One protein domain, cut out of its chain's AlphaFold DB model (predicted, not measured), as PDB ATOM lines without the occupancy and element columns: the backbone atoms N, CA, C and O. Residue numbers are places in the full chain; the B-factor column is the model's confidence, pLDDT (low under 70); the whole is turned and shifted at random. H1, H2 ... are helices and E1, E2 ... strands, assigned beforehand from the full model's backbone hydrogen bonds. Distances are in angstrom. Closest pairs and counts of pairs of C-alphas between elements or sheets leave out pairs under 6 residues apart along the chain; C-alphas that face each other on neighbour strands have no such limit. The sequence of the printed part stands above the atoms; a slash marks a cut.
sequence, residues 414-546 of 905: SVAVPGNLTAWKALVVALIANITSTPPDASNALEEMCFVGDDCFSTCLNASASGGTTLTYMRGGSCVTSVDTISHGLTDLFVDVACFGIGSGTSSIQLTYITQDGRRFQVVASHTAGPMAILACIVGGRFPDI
ATOM      1  N   SER A 414      33.214 -15.661 -20.069       87.25
ATOM      2  CA  SER A 414      32.641 -14.569 -20.854       87.25
ATOM      3  C   SER A 414      32.806 -14.782 -22.354       87.25
ATOM      4  O   SER A 414      33.797 -15.351 -22.812       87.25
ATOM      5  N   VAL A 415      31.838 -14.283 -23.116       86.88
ATOM      6  CA  VAL A 415      31.884 -14.160 -24.570       86.88
ATOM      7  C   VAL A 415      32.933 -13.112 -24.931       86.88
ATOM      8  O   VAL A 415      32.911 -11.989 -24.430       86.88
ATOM      9  N   ALA A 416      33.863 -13.474 -25.813       76.88
ATOM     10  CA  ALA A 416      35.034 -12.648 -26.096       76.88
ATOM     11  C   ALA A 416      34.727 -11.372 -26.899       76.88
ATOM     12  O   ALA A 416      35.466 -10.396 -26.791       76.88
ATOM     13  N   VAL A 417      33.680 -11.377 -27.734       79.56
ATOM     14  CA  VAL A 417      33.411 -10.289 -28.687       79.56
ATOM     15  C   VAL A 417      31.909  -9.995 -28.754       79.56
ATOM     16  O   VAL A 417      31.124 -10.930 -28.928       79.56
ATOM     17  N   PRO A 418      31.486  -8.721 -28.656       83.75
ATOM     18  CA  PRO A 418      30.104  -8.353 -28.924       83.75
ATOM     19  C   PRO A 418      29.773  -8.572 -30.409       83.75
ATOM     20  O   PRO A 418      30.544  -8.225 -31.304       83.75
ATOM     21  N   GLY A 419      28.615  -9.161 -30.680       80.56
ATOM     22  CA  GLY A 419      28.063  -9.316 -32.017       80.56
ATOM     23  C   GLY A 419      27.316  -8.069 -32.499       80.56
ATOM     24  O   GLY A 419      26.940  -7.181 -31.737       80.56
ATOM     25  N   ASN A 420      27.088  -8.019 -33.810       82.38
ATOM     26  CA  ASN A 420      26.267  -7.000 -34.464       82.38
ATOM     27  C   ASN A 420      24.872  -7.557 -34.810       82.38
ATOM     28  O   ASN A 420      24.583  -8.734 -34.597       82.38
ATOM     29  N   LEU A 421      24.015  -6.733 -35.418       78.56
ATOM     30  CA  LEU A 421      22.668  -7.152 -35.827       78.56
ATOM     31  C   LEU A 421      22.670  -8.354 -36.792       78.56
ATOM     32  O   LEU A 421      21.768  -9.188 -36.753       78.56
ATOM     33  N   THR A 422      23.678  -8.462 -37.660       82.81
ATOM     34  CA  THR A 422      23.824  -9.606 -38.572       82.81
ATOM     35  C   THR A 422      24.131 -10.884 -37.799       82.81
ATOM     36  O   THR A 422      23.511 -11.912 -38.060       82.81
ATOM     37  N   ALA A 423      25.036 -10.813 -36.821       84.00
ATOM     38  CA  ALA A 423      25.329 -11.920 -35.926       84.00
ATOM     39  C   ALA A 423      24.075 -12.310 -35.138       84.00
ATOM     40  O   ALA A 423      23.769 -13.492 -35.051       84.00
ATOM     41  N   TRP A 424      23.313 -11.338 -34.625       82.12
ATOM     42  CA  TRP A 424      22.068 -11.595 -33.897       82.12
ATOM     43  C   TRP A 424      21.049 -12.369 -34.742       82.12
ATOM     44  O   TRP A 424      20.517 -13.385 -34.304       82.12
ATOM     45  N   LYS A 425      20.837 -11.957 -35.997       81.38
ATOM     46  CA  LYS A 425      19.977 -12.693 -36.940       81.38
ATOM     47  C   LYS A 425      20.491 -14.111 -37.194       81.38
ATOM     48  O   LYS A 425      19.704 -15.053 -37.197       81.38
ATOM     49  N   ALA A 426      21.801 -14.274 -37.380       85.75
ATOM     50  CA  ALA A 426      22.407 -15.588 -37.566       85.75
ATOM     51  C   ALA A 426      22.256 -16.480 -36.322       85.75
ATOM     52  O   ALA A 426      21.988 -17.671 -36.465       85.75
ATOM     53  N   LEU A 427      22.367 -15.911 -35.117       87.50
ATOM     54  CA  LEU A 427      22.169 -16.618 -33.853       87.50
ATOM     55  C   LEU A 427      20.750 -17.143 -33.723       87.50
ATOM     56  O   LEU A 427      20.576 -18.302 -33.377       87.50
ATOM     57  N   VAL A 428      19.750 -16.322 -34.032       85.69
ATOM     58  CA  VAL A 428      18.344 -16.740 -34.030       85.69
ATOM     59  C   VAL A 428      18.129 -17.925 -34.972       85.69
ATOM     60  O   VAL A 428      17.520 -18.919 -34.586       85.69
ATOM     61  N   VAL A 429      18.656 -17.851 -36.197       88.19
ATOM     62  CA  VAL A 429      18.535 -18.941 -37.174       88.19
ATOM     63  C   VAL A 429      19.248 -20.203 -36.677       88.19
ATOM     64  O   VAL A 429      18.699 -21.299 -36.783       88.19
ATOM     65  N   ALA A 430      20.445 -20.058 -36.102       88.06
ATOM     66  CA  ALA A 430      21.195 -21.164 -35.514       88.06
ATOM     67  C   ALA A 430      20.471 -21.773 -34.306       88.06
ATOM     68  O   ALA A 430      20.470 -22.989 -34.143       88.06
ATOM     69  N   LEU A 431      19.823 -20.945 -33.489       88.38
ATOM     70  CA  LEU A 431      19.047 -21.369 -32.333       88.38
ATOM     71  C   LEU A 431      17.819 -22.175 -32.768       88.38
ATOM     72  O   LEU A 431      17.618 -23.270 -32.255       88.38
ATOM     73  N   ILE A 432      17.056 -21.692 -33.759       89.00
ATOM     74  CA  ILE A 432      15.928 -22.438 -34.342       89.00
ATOM     75  C   ILE A 432      16.421 -23.788 -34.865       89.00
ATOM     76  O   ILE A 432      15.901 -24.815 -34.445       89.00
ATOM     77  N   ALA A 433      17.464 -23.787 -35.701       89.06
ATOM     78  CA  ALA A 433      18.062 -24.993 -36.272       89.06
ATOM     79  C   ALA A 433      18.512 -26.006 -35.207       89.06
ATOM     80  O   ALA A 433      18.290 -27.208 -35.358       89.06
ATOM     81  N   ASN A 434      19.116 -25.522 -34.117       87.69
ATOM     82  CA  ASN A 434      19.552 -26.353 -32.999       87.69
ATOM     83  C   ASN A 434      18.356 -26.988 -32.269       87.69
ATOM     84  O   ASN A 434      18.367 -28.181 -31.981       87.69
ATOM     85  N   ILE A 435      17.291 -26.217 -32.031       87.94
ATOM     86  CA  ILE A 435      16.093 -26.682 -31.315       87.94
ATOM     87  C   ILE A 435      15.291 -27.680 -32.152       87.94
ATOM     88  O   ILE A 435      14.861 -28.712 -31.644       87.94
ATOM     89  N   THR A 436      15.096 -27.403 -33.440       88.25
ATOM     90  CA  THR A 436      14.333 -28.274 -34.345       88.25
ATOM     91  C   THR A 436      15.155 -29.432 -34.897       88.25
ATOM     92  O   THR A 436      14.593 -30.311 -35.551       88.25
ATOM     93  N   SER A 437      16.472 -29.448 -34.660       86.62
ATOM     94  CA  SER A 437      17.410 -30.381 -35.296       86.62
ATOM     95  C   SER A 437      17.316 -30.361 -36.832       86.62
ATOM     96  O   SER A 437      17.423 -31.397 -37.491       86.62
ATOM     97  N   THR A 438      17.105 -29.177 -37.420       87.81
ATOM     98  CA  THR A 438      17.032 -28.966 -38.878       87.81
ATOM     99  C   THR A 438      18.171 -28.071 -39.372       87.81
ATOM    100  O   THR A 438      18.756 -27.338 -38.581       87.81
ATOM    101  N   PRO A 439      18.497 -28.069 -40.679       88.56
ATOM    102  CA  PRO A 439      19.465 -27.122 -41.229       88.56
ATOM    103  C   PRO A 439      19.065 -25.650 -40.984       88.56
ATOM    104  O   PRO A 439      17.868 -25.348 -40.985       88.56
ATOM    105  N   PRO A 440      20.037 -24.730 -40.819       88.62
ATOM    106  CA  PRO A 440      19.789 -23.289 -40.739       88.62
ATOM    107  C   PRO A 440      19.040 -22.762 -41.970       88.62
ATOM    108  O   PRO A 440      19.522 -22.906 -43.092       88.62
ATOM    109  N   ASP A 441      17.897 -22.108 -41.756       87.62
ATOM    110  CA  ASP A 441      17.120 -21.446 -42.808       87.62
ATOM    111  C   ASP A 441      17.057 -19.936 -42.550       87.62
ATOM    112  O   ASP A 441      16.381 -19.459 -41.636       87.62
ATOM    113  N   ALA A 442      17.785 -19.177 -43.371       84.69
ATOM    114  CA  ALA A 442      17.872 -17.723 -43.273       84.69
ATOM    115  C   ALA A 442      16.572 -16.998 -43.667       84.69
ATOM    116  O   ALA A 442      16.479 -15.784 -43.487       84.69
ATOM    117  N   SER A 443      15.589 -17.714 -44.221       83.81
ATOM    118  CA  SER A 443      14.272 -17.166 -44.546       83.81
ATOM    119  C   SER A 443      13.325 -17.109 -43.341       83.81
ATOM    120  O   SER A 443      12.298 -16.432 -43.409       83.81
ATOM    121  N   ASN A 444      13.686 -17.756 -42.226       85.44
ATOM    122  CA  ASN A 444      12.940 -17.683 -40.975       85.44
ATOM    123  C   ASN A 444      13.095 -16.307 -40.319       85.44
ATOM    124  O   ASN A 444      14.206 -15.833 -40.075       85.44
ATOM    125  N   ALA A 445      11.969 -15.693 -39.967       83.50
ATOM    126  CA  ALA A 445      11.910 -14.435 -39.237       83.50
ATOM    127  C   ALA A 445      11.433 -14.673 -37.798       83.50
ATOM    128  O   ALA A 445      10.365 -15.247 -37.589       83.50
ATOM    129  N   LEU A 446      12.206 -14.216 -36.805       85.50
ATOM    130  CA  LEU A 446      11.788 -14.244 -35.401       85.50
ATOM    131  C   LEU A 446      10.602 -13.310 -35.183       85.50
ATOM    132  O   LEU A 446      10.656 -12.135 -35.541       85.50
ATOM    133  N   GLU A 447       9.567 -13.831 -34.543       85.00
ATOM    134  CA  GLU A 447       8.411 -13.057 -34.112       85.00
ATOM    135  C   GLU A 447       8.474 -12.743 -32.613       85.00
ATOM    136  O   GLU A 447       8.196 -11.614 -32.215       85.00
ATOM    137  N   GLU A 448       8.880 -13.711 -31.790       86.75
ATOM    138  CA  GLU A 448       9.079 -13.524 -30.351       86.75
ATOM    139  C   GLU A 448      10.035 -14.575 -29.791       86.75
ATOM    140  O   GLU A 448       9.967 -15.753 -30.156       86.75
ATOM    141  N   MET A 449      10.885 -14.149 -28.858       88.81
ATOM    142  CA  MET A 449      11.707 -15.032 -28.042       88.81
ATOM    143  C   MET A 449      11.318 -14.883 -26.571       88.81
ATOM    144  O   MET A 449      11.548 -13.844 -25.967       88.81
ATOM    145  N   CYS A 450      10.725 -15.919 -25.988       91.38
ATOM    146  CA  CYS A 450      10.297 -15.931 -24.595       91.38
ATOM    147  C   CYS A 450      11.253 -16.802 -23.765       91.38
ATOM    148  O   CYS A 450      11.378 -18.001 -24.021       91.38
ATOM    149  N   PHE A 451      11.938 -16.215 -22.785       93.38
ATOM    150  CA  PHE A 451      12.739 -16.935 -21.794       93.38
ATOM    151  C   PHE A 451      11.847 -17.294 -20.609       93.38
ATOM    152  O   PHE A 451      11.335 -16.403 -19.935       93.38
ATOM    153  N   VAL A 452      11.664 -18.589 -20.372       93.50
ATOM    154  CA  VAL A 452      10.634 -19.140 -19.490       93.50
ATOM    155  C   VAL A 452      11.259 -19.791 -18.261       93.50
ATOM    156  O   VAL A 452      11.810 -20.887 -18.336       93.50
ATOM    157  N   GLY A 453      11.143 -19.126 -17.114       92.62
ATOM    158  CA  GLY A 453      11.424 -19.684 -15.791       92.62
ATOM    159  C   GLY A 453      10.170 -20.280 -15.147       92.62
ATOM    160  O   GLY A 453       9.055 -19.847 -15.441       92.62
ATOM    161  N   ASP A 454      10.361 -21.266 -14.264       90.50
ATOM    162  CA  ASP A 454       9.300 -21.885 -13.446       90.50
ATOM    163  C   ASP A 454       8.067 -22.360 -14.251       90.50
ATOM    164  O   ASP A 454       6.929 -22.241 -13.798       90.50
ATOM    165  N   ASP A 455       8.286 -22.849 -15.478       90.56
ATOM    166  CA  ASP A 455       7.245 -23.306 -16.416       90.56
ATOM    167  C   ASP A 455       6.153 -22.262 -16.747       90.56
ATOM    168  O   ASP A 455       5.043 -22.598 -17.174       90.56
ATOM    169  N   CYS A 456       6.466 -20.969 -16.626       93.38
ATOM    170  CA  CYS A 456       5.544 -19.863 -16.899       93.38
ATOM    171  C   CYS A 456       5.340 -19.560 -18.396       93.38
ATOM    172  O   CYS A 456       5.513 -18.429 -18.860       93.38
ATOM    173  N   PHE A 457       4.941 -20.569 -19.172       91.31
ATOM    174  CA  PHE A 457       4.646 -20.444 -20.606       91.31
ATOM    175  C   PHE A 457       3.387 -19.617 -20.894       91.31
ATOM    176  O   PHE A 457       3.290 -18.952 -21.924       91.31
ATOM    177  N   SER A 458       2.408 -19.650 -19.986       87.69
ATOM    178  CA  SER A 458       1.099 -19.005 -20.169       87.69
ATOM    179  C   SER A 458       1.167 -17.479 -20.254       87.69
ATOM    180  O   SER A 458       0.226 -16.859 -20.744       87.69
ATOM    181  N   THR A 459       2.265 -16.880 -19.792       87.88
ATOM    182  CA  THR A 459       2.472 -15.428 -19.745       87.88
ATOM    183  C   THR A 459       3.429 -14.912 -20.821       87.88
ATOM    184  O   THR A 459       3.775 -13.728 -20.811       87.88
ATOM    185  N   CYS A 460       3.859 -15.766 -21.756       87.25
ATOM    186  CA  CYS A 460       4.518 -15.302 -22.976       87.25
ATOM    187  C   CYS A 460       3.526 -14.463 -23.801       87.25
ATOM    188  O   CYS A 460       2.350 -14.811 -23.913       87.25
ATOM    189  N   LEU A 461       3.988 -13.354 -24.383       74.50
ATOM    190  CA  LEU A 461       3.125 -12.347 -25.018       74.50
ATOM    191  C   LEU A 461       2.639 -12.752 -26.423       74.50
ATOM    192  O   LEU A 461       1.967 -11.951 -27.082       74.50
ATOM    193  N   ASN A 462       2.971 -13.981 -26.842       61.97
ATOM    194  CA  ASN A 462       2.647 -14.678 -28.087       61.97
ATOM    195  C   ASN A 462       2.132 -13.753 -29.202       61.97
ATOM    196  O   ASN A 462       0.923 -13.580 -29.362       61.97
ATOM    197  N   ALA A 463       3.065 -13.258 -30.026       55.03
ATOM    198  CA  ALA A 463       2.841 -12.550 -31.302       55.03
ATOM    199  C   ALA A 463       2.574 -11.029 -31.262       55.03
ATOM    200  O   ALA A 463       2.212 -10.448 -32.286       55.03
ATOM    201  N   SER A 464       2.799 -10.345 -30.135       52.91
ATOM    202  CA  SER A 464       2.696  -8.871 -30.058       52.91
ATOM    203  C   SER A 464       4.042  -8.122 -30.094       52.91
ATOM    204  O   SER A 464       4.053  -6.901 -30.232       52.91
ATOM    205  N   ALA A 465       5.177  -8.832 -30.022       52.72
ATOM    206  CA  ALA A 465       6.488  -8.237 -29.733       52.72
ATOM    207  C   ALA A 465       7.372  -7.878 -30.953       52.72
ATOM    208  O   ALA A 465       8.450  -7.332 -30.755       52.72
ATOM    209  N   SER A 466       6.961  -8.157 -32.200       60.19
ATOM    210  CA  SER A 466       7.700  -7.791 -33.435       60.19
ATOM    211  C   SER A 466       9.219  -8.098 -33.397       60.19
ATOM    212  O   SER A 466      10.051  -7.260 -33.737       60.19
ATOM    213  N   GLY A 467       9.594  -9.304 -32.959       63.75
ATOM    214  CA  GLY A 467      10.990  -9.729 -32.791       63.75
ATOM    215  C   GLY A 467      11.599  -9.413 -31.419       63.75
ATOM    216  O   GLY A 467      12.809  -9.554 -31.249       63.75
ATOM    217  N   GLY A 468      10.784  -8.979 -30.454       76.50
ATOM    218  CA  GLY A 468      11.187  -8.691 -29.079       76.50
ATOM    219  C   GLY A 468      11.436  -9.934 -28.215       76.50
ATOM    220  O   GLY A 468      11.057 -11.058 -28.564       76.50
ATOM    221  N   THR A 469      12.072  -9.693 -27.067       85.94
ATOM    222  CA  THR A 469      12.371 -10.708 -26.052       85.94
ATOM    223  C   THR A 469      11.470 -10.511 -24.833       85.94
ATOM    224  O   THR A 469      11.320  -9.393 -24.336       85.94
ATOM    225  N   THR A 470      10.880 -11.598 -24.345       89.75
ATOM    226  CA  THR A 470      10.006 -11.624 -23.165       89.75
ATOM    227  C   THR A 470      10.654 -12.488 -22.084       89.75
ATOM    228  O   THR A 470      11.171 -13.562 -22.373       89.75
ATOM    229  N   LEU A 471      10.625 -12.033 -20.837       91.81
ATOM    230  CA  LEU A 471      11.137 -12.738 -19.663       91.81
ATOM    231  C   LEU A 471       9.942 -13.177 -18.817       91.81
ATOM    232  O   LEU A 471       9.179 -12.320 -18.371       91.81
ATOM    233  N   THR A 472       9.774 -14.474 -18.570       93.25
ATOM    234  CA  THR A 472       8.719 -14.996 -17.689       93.25
ATOM    235  C   THR A 472       9.306 -15.818 -16.551       93.25
ATOM    236  O   THR A 472      10.323 -16.484 -16.714       93.25
ATOM    237  N   TYR A 473       8.703 -15.722 -15.370       92.75
ATOM    238  CA  TYR A 473       9.149 -16.391 -14.141       92.75
ATOM    239  C   TYR A 473       8.024 -16.359 -13.101       92.75
ATOM    240  O   TYR A 473       7.057 -15.605 -13.255       92.75
ATOM    241  N   MET A 474       8.130 -17.144 -12.028       91.44
ATOM    242  CA  MET A 474       7.094 -17.203 -10.997       91.44
ATOM    243  C   MET A 474       7.479 -16.403  -9.744       91.44
ATOM    244  O   MET A 474       8.553 -16.581  -9.169       91.44
ATOM    245  N   ARG A 475       6.566 -15.531  -9.297       90.25
ATOM    246  CA  ARG A 475       6.666 -14.779  -8.035       90.25
ATOM    247  C   ARG A 475       5.422 -15.017  -7.197       90.25
ATOM    248  O   ARG A 475       4.306 -14.773  -7.662       90.25
ATOM    249  N   GLY A 476       5.601 -15.468  -5.958       89.94
ATOM    250  CA  GLY A 476       4.484 -15.712  -5.044       89.94
ATOM    251  C   GLY A 476       3.405 -16.628  -5.629       89.94
ATOM    252  O   GLY A 476       2.215 -16.368  -5.460       89.94
ATOM    253  N   GLY A 477       3.813 -17.663  -6.369       89.94
ATOM    254  CA  GLY A 477       2.925 -18.669  -6.959       89.94
ATOM    255  C   GLY A 477       2.179 -18.207  -8.211       89.94
ATOM    256  O   GLY A 477       1.337 -18.939  -8.724       89.94
ATOM    257  N   SER A 478       2.464 -16.999  -8.703       91.31
ATOM    258  CA  SER A 478       1.873 -16.441  -9.918       91.31
ATOM    259  C   SER A 478       2.937 -16.254 -10.992       91.31
ATOM    260  O   SER A 478       4.020 -15.738 -10.714       91.31
ATOM    261  N   CYS A 479       2.624 -16.644 -12.225       92.19
ATOM    262  CA  CYS A 479       3.480 -16.352 -13.367       92.19
ATOM    263  C   CYS A 479       3.441 -14.859 -13.697       92.19
ATOM    264  O   CYS A 479       2.369 -14.272 -13.855       92.19
ATOM    265  N   VAL A 480       4.623 -14.257 -13.797       90.56
ATOM    266  CA  VAL A 480       4.847 -12.848 -14.121       90.56
ATOM    267  C   VAL A 480       5.609 -12.768 -15.442       90.56
ATOM    268  O   VAL A 480       6.361 -13.674 -15.802       90.56
ATOM    269  N   THR A 481       5.391 -11.681 -16.178       89.94
ATOM    270  CA  THR A 481       6.049 -11.406 -17.454       89.94
ATOM    271  C   THR A 481       6.633  -9.999 -17.463       89.94
ATOM    272  O   THR A 481       6.033  -9.070 -16.921       89.94
ATOM    273  N   SER A 482       7.802  -9.849 -18.078       87.94
ATOM    274  CA  SER A 482       8.458  -8.571 -18.335       87.94
ATOM    275  C   SER A 482       8.970  -8.546 -19.767       87.94
ATOM    276  O   SER A 482       9.610  -9.491 -20.223       87.94
ATOM    277  N   VAL A 483       8.744  -7.438 -20.465       84.25
ATOM    278  CA  VAL A 483       9.385  -7.200 -21.762       84.25
ATOM    279  C   VAL A 483      10.838  -6.812 -21.512       84.25
ATOM    280  O   VAL A 483      11.118  -5.984 -20.642       84.25
ATOM    281  N   ASP A 484      11.765  -7.403 -22.262       82.25
ATOM    282  CA  ASP A 484      13.163  -6.993 -22.229       82.25
ATOM    283  C   ASP A 484      13.325  -5.642 -22.938       82.25
ATOM    284  O   ASP A 484      13.305  -5.534 -24.166       82.25
ATOM    285  N   THR A 485      13.475  -4.596 -22.134       76.69
ATOM    286  CA  THR A 485      13.748  -3.228 -22.590       76.69
ATOM    287  C   THR A 485      15.237  -2.887 -22.567       76.69
ATOM    288  O   THR A 485      15.619  -1.808 -23.007       76.69
ATOM    289  N   ILE A 486      16.083  -3.793 -22.065       78.25
ATOM    290  CA  ILE A 486      17.504  -3.547 -21.812       78.25
ATOM    291  C   ILE A 486      18.325  -3.929 -23.034       78.25
ATOM    292  O   ILE A 486      19.189  -3.162 -23.446       78.25
ATOM    293  N   SER A 487      18.065  -5.101 -23.625       75.00
ATOM    294  CA  SER A 487      18.722  -5.489 -24.880       75.00
ATOM    295  C   SER A 487      18.209  -4.671 -26.068       75.00
ATOM    296  O   SER A 487      18.924  -4.458 -27.052       75.00
ATOM    297  N   HIS A 488      16.975  -4.173 -25.966       67.88
ATOM    298  CA  HIS A 488      16.311  -3.429 -27.020       67.88
ATOM    299  C   HIS A 488      16.957  -2.049 -27.227       67.88
ATOM    300  O   HIS A 488      16.913  -1.179 -26.363       67.88
ATOM    301  N   GLY A 489      17.523  -1.819 -28.414       61.88
ATOM    302  CA  GLY A 489      18.170  -0.551 -28.773       61.88
ATOM    303  C   GLY A 489      19.678  -0.498 -28.517       61.88
ATOM    304  O   GLY A 489      20.314   0.478 -28.915       61.88
ATOM    305  N   LEU A 490      20.275  -1.546 -27.934       66.56
ATOM    306  CA  LEU A 490      21.732  -1.667 -27.870       66.56
ATOM    307  C   LEU A 490      22.301  -1.941 -29.267       66.56
ATOM    308  O   LEU A 490      21.832  -2.813 -29.999       66.56
ATOM    309  N   THR A 491      23.338  -1.192 -29.639       66.25
ATOM    310  CA  THR A 491      24.030  -1.338 -30.931       66.25
ATOM    311  C   THR A 491      24.844  -2.628 -31.035       66.25
ATOM    312  O   THR A 491      25.145  -3.085 -32.139       66.25
ATOM    313  N   ASP A 492      25.210  -3.196 -29.887       76.19
ATOM    314  CA  ASP A 492      26.191  -4.259 -29.725       76.19
ATOM    315  C   ASP A 492      25.806  -5.189 -28.552       76.19
ATOM    316  O   ASP A 492      26.017  -4.886 -27.374       76.19
ATOM    317  N   LEU A 493      25.242  -6.354 -28.876       84.81
ATOM    318  CA  LEU A 493      24.887  -7.415 -27.920       84.81
ATOM    319  C   LEU A 493      25.920  -8.537 -27.977       84.81
ATOM    320  O   LEU A 493      26.562  -8.720 -29.002       84.81
ATOM    321  N   PHE A 494      26.070  -9.329 -26.922       88.19
ATOM    322  CA  PHE A 494      26.828 -10.574 -27.019       88.19
ATOM    323  C   PHE A 494      25.954 -11.656 -27.637       88.19
ATOM    324  O   PHE A 494      24.833 -11.911 -27.204       88.19
ATOM    325  N   VAL A 495      26.472 -12.252 -28.703       82.44
ATOM    326  CA  VAL A 495      25.708 -13.117 -29.590       82.44
ATOM    327  C   VAL A 495      26.392 -14.478 -29.642       82.44
ATOM    328  O   VAL A 495      27.243 -14.720 -30.493       82.44
ATOM    329  N   ASP A 496      26.030 -15.352 -28.707       87.31
ATOM    330  CA  ASP A 496      26.562 -16.711 -28.603       87.31
ATOM    331  C   ASP A 496      25.451 -17.679 -28.168       87.31
ATOM    332  O   ASP A 496      24.662 -17.366 -27.275       87.31
ATOM    333  N   VAL A 497      25.381 -18.866 -28.782       87.25
ATOM    334  CA  VAL A 497      24.403 -19.910 -28.419       87.25
ATOM    335  C   VAL A 497      24.617 -20.383 -26.977       87.25
ATOM    336  O   VAL A 497      23.658 -20.755 -26.298       87.25
ATOM    337  N   ALA A 498      25.851 -20.317 -26.471       89.19
ATOM    338  CA  ALA A 498      26.172 -20.661 -25.092       89.19
ATOM    339  C   ALA A 498      25.465 -19.760 -24.063       89.19
ATOM    340  O   ALA A 498      25.226 -20.211 -22.943       89.19
ATOM    341  N   CYS A 499      25.040 -18.542 -24.435       91.12
ATOM    342  CA  CYS A 499      24.260 -17.675 -23.546       91.12
ATOM    343  C   CYS A 499      22.913 -18.276 -23.130       91.12
ATOM    344  O   CYS A 499      22.385 -17.902 -22.088       91.12
ATOM    345  N   PHE A 500      22.362 -19.210 -23.909       91.44
ATOM    346  CA  PHE A 500      21.092 -19.867 -23.602       91.44
ATOM    347  C   PHE A 500      21.246 -21.077 -22.667       91.44
ATOM    348  O   PHE A 500      20.248 -21.598 -22.171       91.44
ATOM    349  N   GLY A 501      22.477 -21.552 -22.427       90.25
ATOM    350  CA  GLY A 501      22.746 -22.676 -21.524       90.25
ATOM    351  C   GLY A 501      22.013 -23.973 -21.895       90.25
ATOM    352  O   GLY A 501      21.605 -24.720 -21.005       90.25
ATOM    353  N   ILE A 502      21.797 -24.229 -23.190       88.88
ATOM    354  CA  ILE A 502      21.019 -25.381 -23.675       88.88
ATOM    355  C   ILE A 502      21.636 -26.691 -23.171       88.88
ATOM    356  O   ILE A 502      22.806 -26.976 -23.425       88.88
ATOM    357  N   GLY A 503      20.829 -27.492 -22.477       85.06
ATOM    358  CA  GLY A 503      21.211 -28.778 -21.894       85.06
ATOM    359  C   GLY A 503      21.834 -28.698 -20.498       85.06
ATOM    360  O   GLY A 503      22.246 -29.734 -19.982       85.06
ATOM    361  N   SER A 504      21.921 -27.510 -19.886       83.50
ATOM    362  CA  SER A 504      22.600 -27.315 -18.592       83.50
ATOM    363  C   SER A 504      21.717 -26.787 -17.460       83.50
ATOM    364  O   SER A 504      22.115 -26.900 -16.304       83.50
ATOM    365  N   GLY A 505      20.528 -26.253 -17.759       85.81
ATOM    366  CA  GLY A 505      19.640 -25.666 -16.749       85.81
ATOM    367  C   GLY A 505      18.292 -26.376 -16.597       85.81
ATOM    368  O   GLY A 505      18.065 -27.464 -17.129       85.81
ATOM    369  N   THR A 506      17.386 -25.749 -15.846       88.00
ATOM    370  CA  THR A 506      16.027 -26.246 -15.545       88.00
ATOM    371  C   THR A 506      14.920 -25.428 -16.206       88.00
ATOM    372  O   THR A 506      13.766 -25.843 -16.189       88.00
ATOM    373  N   SER A 507      15.257 -24.280 -16.792       93.19
ATOM    374  CA  SER A 507      14.302 -23.379 -17.441       93.19
ATOM    375  C   SER A 507      14.060 -23.782 -18.894       93.19
ATOM    376  O   SER A 507      14.675 -24.717 -19.420       93.19
ATOM    377  N   SER A 508      13.185 -23.058 -19.580       94.25
ATOM    378  CA  SER A 508      12.883 -23.281 -20.992       94.25
ATOM    379  C   SER A 508      12.971 -21.995 -21.809       94.25
ATOM    380  O   SER A 508      12.880 -20.889 -21.284       94.25
ATOM    381  N   ILE A 509      13.107 -22.131 -23.124       93.06
ATOM    382  CA  ILE A 509      12.973 -21.021 -24.071       93.06
ATOM    383  C   ILE A 509      11.902 -21.397 -25.077       93.06
ATOM    384  O   ILE A 509      11.945 -22.480 -25.657       93.06
ATOM    385  N   GLN A 510      10.967 -20.489 -25.321       92.06
ATOM    386  CA  GLN A 510       9.966 -20.624 -26.364       92.06
ATOM    387  C   GLN A 510      10.241 -19.605 -27.472       92.06
ATOM    388  O   GLN A 510      10.276 -18.401 -27.230       92.06
ATOM    389  N   LEU A 511      10.393 -20.086 -28.702       90.31
ATOM    390  CA  LEU A 511      10.576 -19.251 -29.886       90.31
ATOM    391  C   LEU A 511       9.352 -19.348 -30.781       90.31
ATOM    392  O   LEU A 511       8.907 -20.446 -31.119       90.31
ATOM    393  N   THR A 512       8.868 -18.193 -31.218       89.75
ATOM    394  CA  THR A 512       7.852 -18.078 -32.263       89.75
ATOM    395  C   THR A 512       8.501 -17.445 -33.486       89.75
ATOM    396  O   THR A 512       9.112 -16.380 -33.379       89.75
ATOM    397  N   TYR A 513       8.401 -18.093 -34.645       88.56
ATOM    398  CA  TYR A 513       8.981 -17.601 -35.895       88.56
ATOM    399  C   TYR A 513       8.057 -17.844 -37.091       88.56
ATOM    400  O   TYR A 513       7.170 -18.700 -37.053       88.56
ATOM    401  N   ILE A 514       8.269 -17.072 -38.154       88.31
ATOM    402  CA  ILE A 514       7.506 -17.126 -39.402       88.31
ATOM    403  C   ILE A 514       8.447 -17.533 -40.539       88.31
ATOM    404  O   ILE A 514       9.531 -16.969 -40.685       88.31
ATOM    405  N   THR A 515       8.041 -18.510 -41.342       87.19
ATOM    406  CA  THR A 515       8.760 -18.961 -42.545       87.19
ATOM    407  C   THR A 515       8.436 -18.082 -43.759       87.19
ATOM    408  O   THR A 515       7.470 -17.317 -43.758       87.19
ATOM    409  N   GLN A 516       9.206 -18.213 -44.846       85.38
ATOM    410  CA  GLN A 516       9.004 -17.433 -46.079       85.38
ATOM    411  C   GLN A 516       7.589 -17.541 -46.680       85.38
ATOM    412  O   GLN A 516       7.103 -16.594 -47.295       85.38
ATOM    413  N   ASP A 517       6.919 -18.685 -46.514       87.38
ATOM    414  CA  ASP A 517       5.544 -18.927 -46.974       87.38
ATOM    415  C   ASP A 517       4.470 -18.348 -46.031       87.38
ATOM    416  O   ASP A 517       3.275 -18.551 -46.249       87.38
ATOM    417  N   GLY A 518       4.883 -17.612 -44.994       84.00
ATOM    418  CA  GLY A 518       4.002 -16.941 -44.043       84.00
ATOM    419  C   GLY A 518       3.424 -17.861 -42.969       84.00
ATOM    420  O   GLY A 518       2.501 -17.456 -42.259       84.00
ATOM    421  N   ARG A 519       3.925 -19.096 -42.831       88.38
ATOM    422  CA  ARG A 519       3.485 -20.013 -41.773       88.38
ATOM    423  C   ARG A 519       4.197 -19.711 -40.464       88.38
ATOM    424  O   ARG A 519       5.404 -19.499 -40.426       88.38
ATOM    425  N   ARG A 520       3.430 -19.723 -39.378       88.12
ATOM    426  CA  ARG A 520       3.936 -19.523 -38.020       88.12
ATOM    427  C   ARG A 520       4.261 -20.864 -37.376       88.12
ATOM    428  O   ARG A 520       3.442 -21.782 -37.413       88.12
ATOM    429  N   PHE A 521       5.417 -20.932 -36.735       89.25
ATOM    430  CA  PHE A 521       5.868 -22.063 -35.940       89.25
ATOM    431  C   PHE A 521       6.217 -21.605 -34.528       89.25
ATOM    432  O   PHE A 521       6.697 -20.492 -34.321       89.25
ATOM    433  N   GLN A 522       5.979 -22.491 -33.567       90.25
ATOM    434  CA  GLN A 522       6.342 -22.314 -32.169       90.25
ATOM    435  C   GLN A 522       7.161 -23.531 -31.750       90.25
ATOM    436  O   GLN A 522       6.728 -24.668 -31.945       90.25
ATOM    437  N   VAL A 523       8.351 -23.292 -31.209       91.00
ATOM    438  CA  VAL A 523       9.283 -24.339 -30.777       91.00
ATOM    439  C   VAL A 523       9.765 -24.049 -29.365       91.00
ATOM    440  O   VAL A 523       9.888 -22.889 -28.972       91.00
ATOM    441  N   VAL A 524      10.018 -25.105 -28.594       91.44
ATOM    442  CA  VAL A 524      10.449 -25.002 -27.197       91.44
ATOM    443  C   VAL A 524      11.759 -25.755 -27.014       91.44
ATOM    444  O   VAL A 524      11.861 -26.924 -27.378       91.44
ATOM    445  N   ALA A 525      12.744 -25.080 -26.431       91.81
ATOM    446  CA  ALA A 525      13.957 -25.686 -25.907       91.81
ATOM    447  C   ALA A 525      13.787 -25.897 -24.402       91.81
ATOM    448  O   ALA A 525      13.621 -24.922 -23.668       91.81
ATOM    449  N   SER A 526      13.837 -27.143 -23.939       91.75
ATOM    450  CA  SER A 526      13.907 -27.451 -22.511       91.75
ATOM    451  C   SER A 526      15.359 -27.478 -22.021       91.75
ATOM    452  O   SER A 526      16.301 -27.559 -22.812       91.75
ATOM    453  N   HIS A 527      15.539 -27.428 -20.700       92.06
ATOM    454  CA  HIS A 527      16.841 -27.519 -20.024       92.06
ATOM    455  C   HIS A 527      17.811 -26.374 -20.345       92.06
ATOM    456  O   HIS A 527      19.000 -26.575 -20.590       92.06
ATOM    457  N   THR A 528      17.289 -25.156 -20.359       92.94
ATOM    458  CA  THR A 528      18.027 -23.915 -20.627       92.94
ATOM    459  C   THR A 528      18.340 -23.167 -19.331       92.94
ATOM    460  O   THR A 528      17.806 -23.498 -18.267       92.94
ATOM    461  N   ALA A 529      19.219 -22.170 -19.414       92.69
ATOM    462  CA  ALA A 529      19.520 -21.277 -18.300       92.69
ATOM    463  C   ALA A 529      18.312 -20.417 -17.887       92.69
ATOM    464  O   ALA A 529      17.400 -20.180 -18.679       92.69
ATOM    465  N   GLY A 530      18.322 -19.914 -16.649       91.25
ATOM    466  CA  GLY A 530      17.272 -19.023 -16.159       91.25
ATOM    467  C   GLY A 530      17.175 -17.711 -16.960       91.25
ATOM    468  O   GLY A 530      18.202 -17.199 -17.421       91.25
ATOM    469  N   PRO A 531      15.978 -17.098 -17.078       92.12
ATOM    470  CA  PRO A 531      15.765 -15.886 -17.878       92.12
ATOM    471  C   PRO A 531      16.738 -14.743 -17.561       92.12
ATOM    472  O   PRO A 531      17.265 -14.088 -18.460       92.12
ATOM    473  N   MET A 532      17.013 -14.523 -16.274       92.00
ATOM    474  CA  MET A 532      17.910 -13.462 -15.809       92.00
ATOM    475  C   MET A 532      19.379 -13.726 -16.172       92.00
ATOM    476  O   MET A 532      20.111 -12.796 -16.505       92.00
ATOM    477  N   ALA A 533      19.813 -14.989 -16.144       91.75
ATOM    478  CA  ALA A 533      21.172 -15.376 -16.509       91.75
ATOM    479  C   ALA A 533      21.408 -15.235 -18.021       91.75
ATOM    480  O   ALA A 533      22.452 -14.731 -18.440       91.75
ATOM    481  N   ILE A 534      20.407 -15.588 -18.837       92.38
ATOM    482  CA  ILE A 534      20.439 -15.374 -20.291       92.38
ATOM    483  C   ILE A 534      20.551 -13.874 -20.605       92.38
ATOM    484  O   ILE A 534      21.405 -13.471 -21.396       92.38
ATOM    485  N   LEU A 535      19.743 -13.032 -19.948       91.12
ATOM    486  CA  LEU A 535      19.797 -11.575 -20.106       91.12
ATOM    487  C   LEU A 535      21.181 -11.009 -19.739       91.12
ATOM    488  O   LEU A 535      21.761 -10.239 -20.508       91.12
ATOM    489  N   ALA A 536      21.738 -11.425 -18.597       90.69
ATOM    490  CA  ALA A 536      23.078 -11.024 -18.169       90.69
ATOM    491  C   ALA A 536      24.159 -11.433 -19.187       90.69
ATOM    492  O   ALA A 536      25.101 -10.671 -19.418       90.69
ATOM    493  N   CYS A 537      24.004 -12.581 -19.853       92.31
ATOM    494  CA  CYS A 537      24.905 -13.000 -20.924       92.31
ATOM    495  C   CYS A 537      24.776 -12.137 -22.175       92.31
ATOM    496  O   CYS A 537      25.779 -11.651 -22.684       92.31
ATOM    497  N   ILE A 538      23.557 -11.885 -22.649       89.62
ATOM    498  CA  ILE A 538      23.319 -11.109 -23.875       89.62
ATOM    499  C   ILE A 538      23.809  -9.660 -23.723       89.62
ATOM    500  O   ILE A 538      24.383  -9.089 -24.653       89.62
ATOM    501  N   VAL A 539      23.626  -9.058 -22.546       89.62
ATOM    502  CA  VAL A 539      23.982  -7.651 -22.305       89.62
ATOM    503  C   VAL A 539      25.415  -7.502 -21.787       89.62
ATOM    504  O   VAL A 539      26.146  -6.616 -22.230       89.62
ATOM    505  N   GLY A 540      25.841  -8.354 -20.857       89.81
ATOM    506  CA  GLY A 540      27.136  -8.265 -20.177       89.81
ATOM    507  C   GLY A 540      28.214  -9.203 -20.718       89.81
ATOM    508  O   GLY A 540      29.393  -9.001 -20.432       89.81
ATOM    509  N   GLY A 541      27.841 -10.211 -21.504       91.44
ATOM    510  CA  GLY A 541      28.756 -11.199 -22.072       91.44
ATOM    511  C   GLY A 541      29.124 -12.328 -21.118       91.44
ATOM    512  O   GLY A 541      29.969 -13.133 -21.472       91.44
ATOM    513  N   ARG A 542      28.536 -12.416 -19.921       90.25
ATOM    514  CA  ARG A 542      28.849 -13.469 -18.939       90.25
ATOM    515  C   ARG A 542      28.017 -14.714 -19.184       90.25
ATOM    516  O   ARG A 542      26.796 -14.620 -19.175       90.25
ATOM    517  N   PHE A 543      28.651 -15.872 -19.342       91.00
ATOM    518  CA  PHE A 543      27.899 -17.119 -19.488       91.00
ATOM    519  C   PHE A 543      27.000 -17.381 -18.271       91.00
ATOM    520  O   PHE A 543      27.307 -16.909 -17.171       91.00
ATOM    521  N   PRO A 544      25.883 -18.109 -18.460       89.25
ATOM    522  CA  PRO A 544      24.902 -18.373 -17.413       89.25
ATOM    523  C   PRO A 544      25.399 -19.440 -16.424       89.25
ATOM    524  O   PRO A 544      24.782 -20.481 -16.233       89.25
ATOM    525  N   ASP A 545      26.545 -19.177 -15.803       84.75
ATOM    526  CA  ASP A 545      27.166 -20.039 -14.799       84.75
ATOM    527  C   ASP A 545      26.582 -19.788 -13.390       84.75
ATOM    528  O   ASP A 545      26.901 -20.499 -12.440       84.75
ATOM    529  N   ILE A 546      25.750 -18.748 -13.247       83.56
ATOM    530  CA  ILE A 546      25.136 -18.295 -11.995       83.56
ATOM    531  C   ILE A 546      23.678 -17.927 -12.264       83.56
ATOM    532  O   ILE A 546      23.385 -17.228 -13.239       83.56
TER     533      ILE A 546
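AT A GLANCE: This is residues 414 to 546 of the 905 residues of the protein "Aste57867_18972 protein" of Aphanomyces stellatus (UniProt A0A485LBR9). One twisted sheet of five strands makes a wall, with two helices over one face: H1 crosses E4 and its neighbours, and H3 stands up from the sheet. The short H2 sits between H1 and H3, while the opposite face has no named helix. The printed part has 133 residues, with three named helices and five named strands in the order H1, E1, E2, E3, H2, E4, E5, H3. The sheet is mixed, in the order E3, E2, E1, E4, E5, and the class is mixed, helices and strands. The whole is compact, with a radius of gyration of the C-alphas of 13.8 A and spans of 41 by 35 by 28 A.

HOW THE PARTS SIT: Look first at residues 418 to 419, which pair antiparallel with residues 493 to 494. Then come H1, residues 421 to 436, E1, 445 to 452, E2, 468 to 475, E3, 478 to 483, H2, 497 to 500, E4, 507 to 514, E5, 520 to 528, and H3, 531 to 540. H1 is on the sheet at a height of 9.2 A, and on the local plane it runs across the strands at 72 degrees to E4. Its closest C-alphas to E5 are Ile 435 and Ala 525, 5.9 A apart. E1 and E2 are parallel, with N 451 and O 470 at 2.8 A. E2 and E3 form an antiparallel hairpin, with N 471 and O 482 at 2.8 A. E3, H2 and E4 make a split strand-helix-strand unit, two strands running the same way with E2 and E1 between them, and its crossover is right-handed. E4 is antiparallel to E1, with N 510 and O 450 at 2.8 A, and forms a hairpin with E5, with N 509 and O 525 at 2.9 A. H3 is on the same face as H1, in two layers, helices on one face of a sheet; it stands up at 45 degrees, with the C-alphas of Phe 451 and Pro 531 closest to E1 at 5.1 A. H2 touches H3, closest at C-alphas 499 and 537, 5.4 A. With its residues 427 to 431 alone, H1 only just touches H2, with 3 pairs of C-alphas within 8 A, closest at Leu 427 and Val 497, 6.7 A. H1 and H3 are apart. In H1 and H3 every O i to N i+4 pair is within hydrogen-bond range; H2 is too short for one.

IN THESE COORDINATES: Find C-alpha 421 at (22.668, -7.152, -35.827); from there H1 runs 22.8 A. E1 is 20.3 A long, E2 22.4 A and E3 16.8 A. E4 begins at C-alpha 507, (14.302, -23.379, -17.441), and runs 23.8 A; E5 runs 22.8 A. H3 ends 13.9 A on at C-alpha 540, (27.136, -8.265, -20.177).

THE WHOLE: The C-alphas of Gly 476 and Asp 517 are the farthest apart, 42.1 A. The printed part has no cut. The links E1 to E2 and E3 to H2 are long. Mean pLDDT of the printed part is 85.7; residues 462 to 467 and 488 to 491 are under 70.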